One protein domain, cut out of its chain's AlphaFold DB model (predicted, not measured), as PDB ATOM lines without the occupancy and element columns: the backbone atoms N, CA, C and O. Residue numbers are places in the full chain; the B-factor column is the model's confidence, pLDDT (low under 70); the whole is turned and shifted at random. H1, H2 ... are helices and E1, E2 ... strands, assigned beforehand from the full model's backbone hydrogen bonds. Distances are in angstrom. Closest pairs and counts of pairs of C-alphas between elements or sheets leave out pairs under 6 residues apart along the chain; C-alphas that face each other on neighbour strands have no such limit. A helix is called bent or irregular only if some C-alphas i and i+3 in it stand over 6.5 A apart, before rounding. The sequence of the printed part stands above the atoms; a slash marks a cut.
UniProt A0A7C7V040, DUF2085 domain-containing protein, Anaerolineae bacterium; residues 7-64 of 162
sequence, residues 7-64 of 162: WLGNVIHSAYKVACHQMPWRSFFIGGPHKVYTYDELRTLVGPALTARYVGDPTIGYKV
ATOM      1  N   TRP A   7     144.664 103.481 124.948       93.38
ATOM      2  CA  TRP A   7     144.409 102.170 124.349       93.38
ATOM      3  C   TRP A   7     145.605 101.215 124.495       93.38
ATOM      4  O   TRP A   7     145.420 100.092 124.955       93.38
ATOM      5  N   LEU A   8     146.834 101.679 124.222       94.25
ATOM      6  CA  LEU A   8     148.057 100.888 124.419       94.25
ATOM      7  C   LEU A   8     148.220 100.468 125.879       94.25
ATOM      8  O   LEU A   8     148.506  99.309 126.169       94.25
ATOM      9  N   GLY A   9     147.985 101.402 126.807       92.69
ATOM     10  CA  GLY A   9     147.998 101.097 128.235       92.69
ATOM     11  C   GLY A   9     147.000  99.992 128.575       92.69
ATOM     12  O   GLY A   9     147.363  99.010 129.215       92.69
ATOM     13  N   ASN A  10     145.765 100.101 128.086       92.88
ATOM     14  CA  ASN A  10     144.720  99.107 128.323       92.88
ATOM     15  C   ASN A  10     145.062  97.729 127.749       92.88
ATOM     16  O   ASN A  10     144.735  96.726 128.386       92.88
ATOM     17  N   VAL A  11     145.730  97.662 126.595       95.19
ATOM     18  CA  VAL A  11     146.224  96.401 126.020       95.19
ATOM     19  C   VAL A  11     147.258  95.764 126.947       95.19
ATOM     20  O   VAL A  11     147.089  94.607 127.326       95.19
ATOM     21  N   ILE A  12     148.263  96.526 127.392       94.12
ATOM     22  CA  ILE A  12     149.297  96.029 128.314       94.12
ATOM     23  C   ILE A  12     148.656  95.554 129.625       94.12
ATOM     24  O   ILE A  12     148.872  94.422 130.052       94.12
ATOM     25  N   HIS A  13     147.800  96.378 130.237       94.50
ATOM     26  CA  HIS A  13     147.060  95.994 131.439       94.50
ATOM     27  C   HIS A  13     146.217  94.741 131.220       94.50
ATOM     28  O   HIS A  13     146.135  93.920 132.125       94.50
ATOM     29  N   SER A  14     145.604  94.573 130.047       93.38
ATOM     30  CA  SER A  14     144.781  93.402 129.730       93.38
ATOM     31  C   SER A  14     145.609  92.129 129.579       93.38
ATOM     32  O   SER A  14     145.232  91.112 130.158       93.38
ATOM     33  N   ALA A  15     146.758  92.197 128.903       94.12
ATOM     34  CA  ALA A  15     147.670  91.065 128.752       94.12
ATOM     35  C   ALA A  15     148.139  90.523 130.115       94.12
ATOM     36  O   ALA A  15     148.114  89.318 130.359       94.12
ATOM     37  N   TYR A  16     148.461  91.413 131.058       93.94
ATOM     38  CA  TYR A  16     148.923  91.016 132.390       93.94
ATOM     39  C   TYR A  16     147.806  90.624 133.370       93.94
ATOM     40  O   TYR A  16     148.103  90.320 134.525       93.94
ATOM     41  N   LYS A  17     146.519  90.612 132.982       90.62
ATOM     42  CA  LYS A  17     145.425  90.236 133.910       90.62
ATOM     43  C   LYS A  17     145.455  88.765 134.313       90.62
ATOM     44  O   LYS A  17     144.908  88.440 135.363       90.62
ATOM     45  N   VAL A  18     146.029  87.911 133.465       89.50
ATOM     46  CA  VAL A  18     146.130  86.460 133.689       89.50
ATOM     47  C   VAL A  18     147.284  86.137 134.638       89.50
ATOM     48  O   VAL A  18     147.165  85.249 135.472       89.50
ATOM     49  N   ALA A  19     148.381  86.891 134.543       89.00
ATOM     50  CA  ALA A  19     149.575  86.680 135.356       89.00
ATOM     51  C   ALA A  19     149.544  87.446 136.691       89.00
ATOM     52  O   ALA A  19     150.156  87.015 137.662       89.00
ATOM     53  N   CYS A  20     148.842  88.582 136.753       92.38
ATOM     54  CA  CYS A  20     148.831  89.455 137.919       92.38
ATOM     55  C   CYS A  20     147.423  89.974 138.239       92.38
ATOM     56  O   CYS A  20     146.655  90.378 137.362       92.38
ATOM     57  N   HIS A  21     147.114  90.061 139.534       90.62
ATOM     58  CA  HIS A  21     145.862  90.636 140.031       90.62
ATOM     59  C   HIS A  21     145.787  92.159 139.830       90.62
ATOM     60  O   HIS A  21     144.693  92.710 139.724       90.62
ATOM     61  N   GLN A  22     146.941  92.831 139.736       92.06
ATOM     62  CA  GLN A  22     147.067  94.277 139.502       92.06
ATOM     63  C   GLN A  22     146.330  95.144 140.532       92.06
ATOM     64  O   GLN A  22     145.706  96.142 140.174       92.06
ATOM     65  N   MET A  23     146.389  94.786 141.814       94.25
ATOM     66  CA  MET A  23     145.793  95.610 142.869       94.25
ATOM     67  C   MET A  23     146.512  96.970 142.983       94.25
ATOM     68  O   MET A  23     147.737  96.975 143.110       94.25
ATOM     69  N   PRO A  24     145.791  98.110 142.992       95.50
ATOM     70  CA  PRO A  24     146.381  99.452 143.034       95.50
ATOM     71  C   PRO A  24     147.373  99.663 144.189       95.50
ATOM     72  O   PRO A  24     148.518 100.030 143.957       95.50
ATOM     73  N   TRP A  25     146.989  99.310 145.419       94.69
ATOM     74  CA  TRP A  25     147.825  99.393 146.633       94.69
ATOM     75  C   TRP A  25     148.976  98.367 146.671       94.69
ATOM     76  O   TRP A  25     149.690  98.216 147.667       94.69
ATOM     77  N   ARG A  26     149.144  97.595 145.593       95.00
ATOM     78  CA  ARG A  26     150.238  96.642 145.407       95.00
ATOM     79  C   ARG A  26     151.035  96.883 144.133       95.00
ATOM     80  O   ARG A  26     151.887  96.059 143.817       95.00
ATOM     81  N   SER A  27     150.811  97.991 143.435       96.94
ATOM     82  CA  SER A  27     151.525  98.374 142.215       96.94
ATOM     83  C   SER A  27     152.284  99.687 142.419       96.94
ATOM     84  O   SER A  27     151.992 100.458 143.332       96.94
ATOM     85  N   PHE A  28     153.297  99.926 141.587       97.56
ATOM     86  CA  PHE A  28     153.957 101.229 141.523       97.56
ATOM     87  C   PHE A  28     153.184 102.179 140.612       97.56
ATOM     88  O   PHE A  28     152.654 101.739 139.595       97.56
ATOM     89  N   PHE A  29     153.165 103.464 140.950       97.44
ATOM     90  CA  PHE A  29     152.566 104.540 140.163       97.44
ATOM     91  C   PHE A  29     153.634 105.361 139.438       97.44
ATOM     92  O   PHE A  29     154.738 105.566 139.947       97.44
ATOM     93  N   ILE A  30     153.301 105.818 138.230       96.25
ATOM     94  CA  ILE A  30     154.158 106.633 137.366       96.25
ATOM     95  C   ILE A  30     153.399 107.899 136.964       96.25
ATOM     96  O   ILE A  30     152.216 107.845 136.618       96.25
ATOM     97  N   GLY A  31     154.108 109.031 136.973       94.69
ATOM     98  CA  GLY A  31     153.584 110.328 136.538       94.69
ATOM     99  C   GLY A  31     152.579 110.955 137.502       94.69
ATOM    100  O   GLY A  31     151.727 111.717 137.069       94.69
ATOM    101  N   GLY A  32     152.689 110.622 138.789       93.75
ATOM    102  CA  GLY A  32     151.994 111.278 139.894       93.75
ATOM    103  C   GLY A  32     152.961 111.606 141.042       93.75
ATOM    104  O   GLY A  32     154.157 111.312 140.929       93.75
ATOM    105  N   PRO A  33     152.468 112.197 142.144       95.50
ATOM    106  CA  PRO A  33     153.303 112.692 143.241       95.50
ATOM    107  C   PRO A  33     153.984 111.574 144.038       95.50
ATOM    108  O   PRO A  33     155.127 111.734 144.469       95.50
ATOM    109  N   HIS A  34     153.327 110.420 144.200       96.06
ATOM    110  CA  HIS A  34     153.888 109.270 144.907       96.06
ATOM    111  C   HIS A  34     153.991 108.044 144.000       96.06
ATOM    112  O   HIS A  34     153.159 107.799 143.129       96.06
ATOM    113  N   LYS A  35     155.033 107.239 144.231       96.56
ATOM    114  CA  LYS A  35     155.254 105.968 143.520       96.56
ATOM    115  C   LYS A  35     154.507 104.802 144.157       96.56
ATOM    116  O   LYS A  35     154.331 103.772 143.514       96.56
ATOM    117  N   VAL A  36     154.123 104.929 145.420       96.69
ATOM    118  CA  VAL A  36     153.437 103.900 146.199       96.69
ATOM    119  C   VAL A  36     152.342 104.589 146.989       96.69
ATOM    120  O   VAL A  36     152.586 105.652 147.550       96.69
ATOM    121  N   TYR A  37     151.180 103.950 147.043       95.56
ATOM    122  CA  TYR A  37     150.073 104.363 147.889       95.56
ATOM    123  C   TYR A  37     149.576 103.160 148.687       95.56
ATOM    124  O   TYR A  37     149.525 102.032 148.180       95.56
ATOM    125  N   THR A  38     149.206 103.406 149.934       94.19
ATOM    126  CA  THR A  38     148.481 102.466 150.784       94.19
ATOM    127  C   THR A  38     147.019 102.358 150.346       94.19
ATOM    128  O   THR A  38     146.514 103.156 149.552       94.19
ATOM    129  N   TYR A  39     146.321 101.339 150.851       93.00
ATOM    130  CA  TYR A  39     144.894 101.179 150.579       93.00
ATOM    131  C   TYR A  39     144.080 102.384 151.076       93.00
ATOM    132  O   TYR A  39     143.250 102.903 150.332       93.00
ATOM    133  N   ASP A  40     144.362 102.866 152.288       93.75
ATOM    134  CA  ASP A  40     143.624 103.972 152.909       93.75
ATOM    135  C   ASP A  40     143.870 105.316 152.214       93.75
ATOM    136  O   ASP A  40     142.934 106.097 152.022       93.75
ATOM    137  N   GLU A  41     145.100 105.566 151.753       94.88
ATOM    138  CA  GLU A  41     145.413 106.744 150.936       94.88
ATOM    139  C   GLU A  41     144.628 106.723 149.623       94.88
ATOM    140  O   GLU A  41     143.958 107.698 149.288       94.88
ATOM    141  N   LEU A  42     144.635 105.597 148.901       95.62
ATOM    142  CA  LEU A  42     143.876 105.477 147.653       95.62
ATOM    143  C   LEU A  42     142.373 105.592 147.884       95.62
ATOM    144  O   LEU A  42     141.677 106.201 147.076       95.62
ATOM    145  N   ARG A  43     141.860 105.024 148.976       95.56
ATOM    146  CA  ARG A  43     140.441 105.118 149.326       95.56
ATOM    147  C   ARG A  43     140.039 106.565 149.600       95.56
ATOM    148  O   ARG A  43     138.954 106.968 149.191       95.56
ATOM    149  N   THR A  44     140.909 107.337 150.244       96.00
ATOM    150  CA  THR A  44     140.692 108.764 150.513       96.00
ATOM    151  C   THR A  44     140.773 109.608 149.240       96.00
ATOM    152  O   THR A  44     139.925 110.468 149.028       96.00
ATOM    153  N   LEU A  45     141.763 109.351 148.380       95.38
ATOM    154  CA  LEU A  45     142.017 110.142 147.169       95.38
ATOM    155  C   LEU A  45     141.033 109.843 146.028       95.38
ATOM    156  O   LEU A  45     140.603 110.755 145.331       95.38
ATOM    157  N   VAL A  46     140.689 108.570 145.824       95.44
ATOM    158  CA  VAL A  46     139.883 108.104 144.679       95.44
ATOM    159  C   VAL A  46     138.410 107.909 145.062       95.44
ATOM    160  O   VAL A  46     137.517 108.000 144.216       95.44
ATOM    161  N   GLY A  47     138.129 107.634 146.338       94.06
ATOM    162  CA  GLY A  47     136.767 107.457 146.831       94.06
ATOM    163  C   GLY A  47     136.050 106.252 146.197       94.06
ATOM    164  O   GLY A  47     136.663 105.198 146.001       94.06
ATOM    165  N   PRO A  48     134.748 106.371 145.861       93.38
ATOM    166  CA  PRO A  48     133.939 105.266 145.332       93.38
ATOM    167  C   PRO A  48     134.439 104.670 144.010       93.38
ATOM    168  O   PRO A  48     134.084 103.543 143.674       93.38
ATOM    169  N   ALA A  49     135.261 105.403 143.253       93.38
ATOM    170  CA  ALA A  49     135.833 104.918 141.999       93.38
ATOM    171  C   ALA A  49     136.981 103.909 142.207       93.38
ATOM    172  O   ALA A  49     137.432 103.275 141.245       93.38
ATOM    173  N   LEU A  50     137.462 103.734 143.447       95.25
ATOM    174  CA  LEU A  50     138.519 102.781 143.757       95.25
ATOM    175  C   LEU A  50     137.999 101.347 143.619       95.25
ATOM    176  O   LEU A  50     137.270 100.830 144.460       95.25
ATOM    177  N   THR A  51     138.450 100.671 142.570       94.12
ATOM    178  CA  THR A  51     138.200  99.245 142.342       94.12
ATOM    179  C   THR A  51     139.489  98.440 142.483       94.12
ATOM    180  O   THR A  51     140.593  98.973 142.346       94.12
ATOM    181  N   ALA A  52     139.373  97.117 142.649       90.62
ATOM    182  CA  ALA A  52     140.524  96.206 142.703       90.62
ATOM    183  C   ALA A  52     141.420  96.253 141.449       90.62
ATOM    184  O   ALA A  52     142.544  95.757 141.477       90.62
ATOM    185  N   ARG A  53     140.944  96.845 140.345       90.94
ATOM    186  CA  ARG A  53     141.692  96.993 139.090       90.94
ATOM    187  C   ARG A  53     141.848  98.442 138.634       90.94
ATOM    188  O   ARG A  53     142.375  98.649 137.545       90.94
ATOM    189  N   TYR A  54     141.487  99.421 139.460       95.00
ATOM    190  CA  TYR A  54     141.617 100.847 139.155       95.00
ATOM    191  C   TYR A  54     143.030 101.187 138.650       95.00
ATOM    192  O   TYR A  54     144.013 100.730 139.230       95.00
ATOM    193  N   VAL A  55     143.147 101.891 137.521       95.00
ATOM    194  CA  VAL A  55     144.443 102.088 136.838       95.00
ATOM    195  C   VAL A  55     145.149 103.364 137.286       95.00
ATOM    196  O   VAL A  55     146.372 103.367 137.385       95.00
ATOM    197  N   GLY A  56     144.407 104.421 137.589       94.69
ATOM    198  CA  GLY A  56     144.972 105.725 137.907       94.69
ATOM    199  C   GLY A  56     144.355 106.838 137.080       94.69
ATOM    200  O   GLY A  56     143.571 106.594 136.157       94.69
ATOM    201  N   ASP A  57     144.750 108.057 137.413       94.12
ATOM    202  CA  ASP A  57     144.316 109.293 136.778       94.12
ATOM    203  C   ASP A  57     145.477 110.310 136.759       94.12
ATOM    204  O   ASP A  57     146.529 110.055 137.355       94.12
ATOM    205  N   PRO A  58     145.341 111.453 136.062       93.88
ATOM    206  CA  PRO A  58     146.421 112.434 135.953       93.88
ATOM    207  C   PRO A  58     146.881 113.063 137.278       93.88
ATOM    208  O   PRO A  58     147.973 113.619 137.321       93.88
ATOM    209  N   THR A  59     146.074 113.011 138.341       93.50
ATOM    210  CA  THR A  59     146.390 113.632 139.637       93.50
ATOM    211  C   THR A  59     147.278 112.733 140.493       93.50
ATOM    212  O   THR A  59     148.306 113.183 140.995       93.50
ATOM    213  N   ILE A  60     146.934 111.447 140.616       94.62
ATOM    214  CA  ILE A  60     147.690 110.477 141.430       94.62
ATOM    215  C   ILE A  60     148.710 109.671 140.616       94.62
ATOM    216  O   ILE A  60     149.581 109.006 141.186       94.62
ATOM    217  N   GLY A  61     148.632 109.761 139.288       96.44
ATOM    218  CA  GLY A  61     149.427 109.002 138.333       96.44
ATOM    219  C   GLY A  61     148.761 107.688 137.924       96.44
ATOM    220  O   GLY A  61     147.688 107.316 138.400       96.44
ATOM    221  N   TYR A  62     149.439 106.943 137.052       96.56
ATOM    222  CA  TYR A  62     148.971 105.648 136.558       96.56
ATOM    223  C   TYR A  62     149.826 104.518 137.111       96.56
ATOM    224  O   TYR A  62     151.057 104.566 137.039       96.56
ATOM    225  N   LYS A  63     149.183 103.476 137.634       96.50
ATOM    226  CA  LYS A  63     149.885 102.283 138.098       96.50
ATOM    227  C   LYS A  63     150.480 101.503 136.923       96.50
ATOM    228  O   LYS A  63     149.912 101.466 135.832       96.50
ATOM    229  N   VAL A  64     151.581 100.799 137.160       96.12
ATOM    230  CA  VAL A  64     152.116  99.813 136.211       96.12
ATOM    231  C   VAL A  64     151.211  98.577 136.112       96.12
ATOM    232  O   VAL A  64     150.444  98.264 137.022       96.12
TER     233      VAL A  64
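Overview. This is residues 7 to 64 of the 162 residues of the protein "DUF2085 domain-containing protein" of Anaerolineae bacterium (UniProt A0A7C7V040). Little regular structure is present: H1 is at one end, H2 is toward the other, and between them loops gather round the short strand E1. The printed part has 58 residues, with helices H1 and H2 and then E1 along the chain. The class is mostly helix, though the named elements hold only 23 of the 58 residues. The whole is compact, with a radius of gyration of the C-alphas of 10.9 A and spans of 29 by 19 by 18 A.

Arrangement. H1, residues 7 to 15, is apart from H2, residues 39 to 49, and from E1, residues 61 to 63. H2 and E1 are also apart. E1 pairs with no named strand, but residues 29 to 30 pair antiparallel with its residues 62 to 63, and residues 56 to 57 with 61 to 62. Every O i to N i+4 pair of H1 is within hydrogen-bond range; in H2, 5 of 7 are.

Along the chain. H1 begins at C-alpha 7 (144.409, 102.170, 124.349) and measures 12.4 A. H2 measures 13.0 A and is irregular: C-alphas 45 and 48 are 9.6 A apart. E1 ends at C-alpha 63 (149.885, 102.283, 138.098).

Size, cuts and confidence. The two C-alphas farthest apart, of Leu 8 and Asp 40, are 29.0 A apart. Both links are long, with 23 and 11 residues. The printed part has no cut, and no printed residue is under 70 in pLDDT.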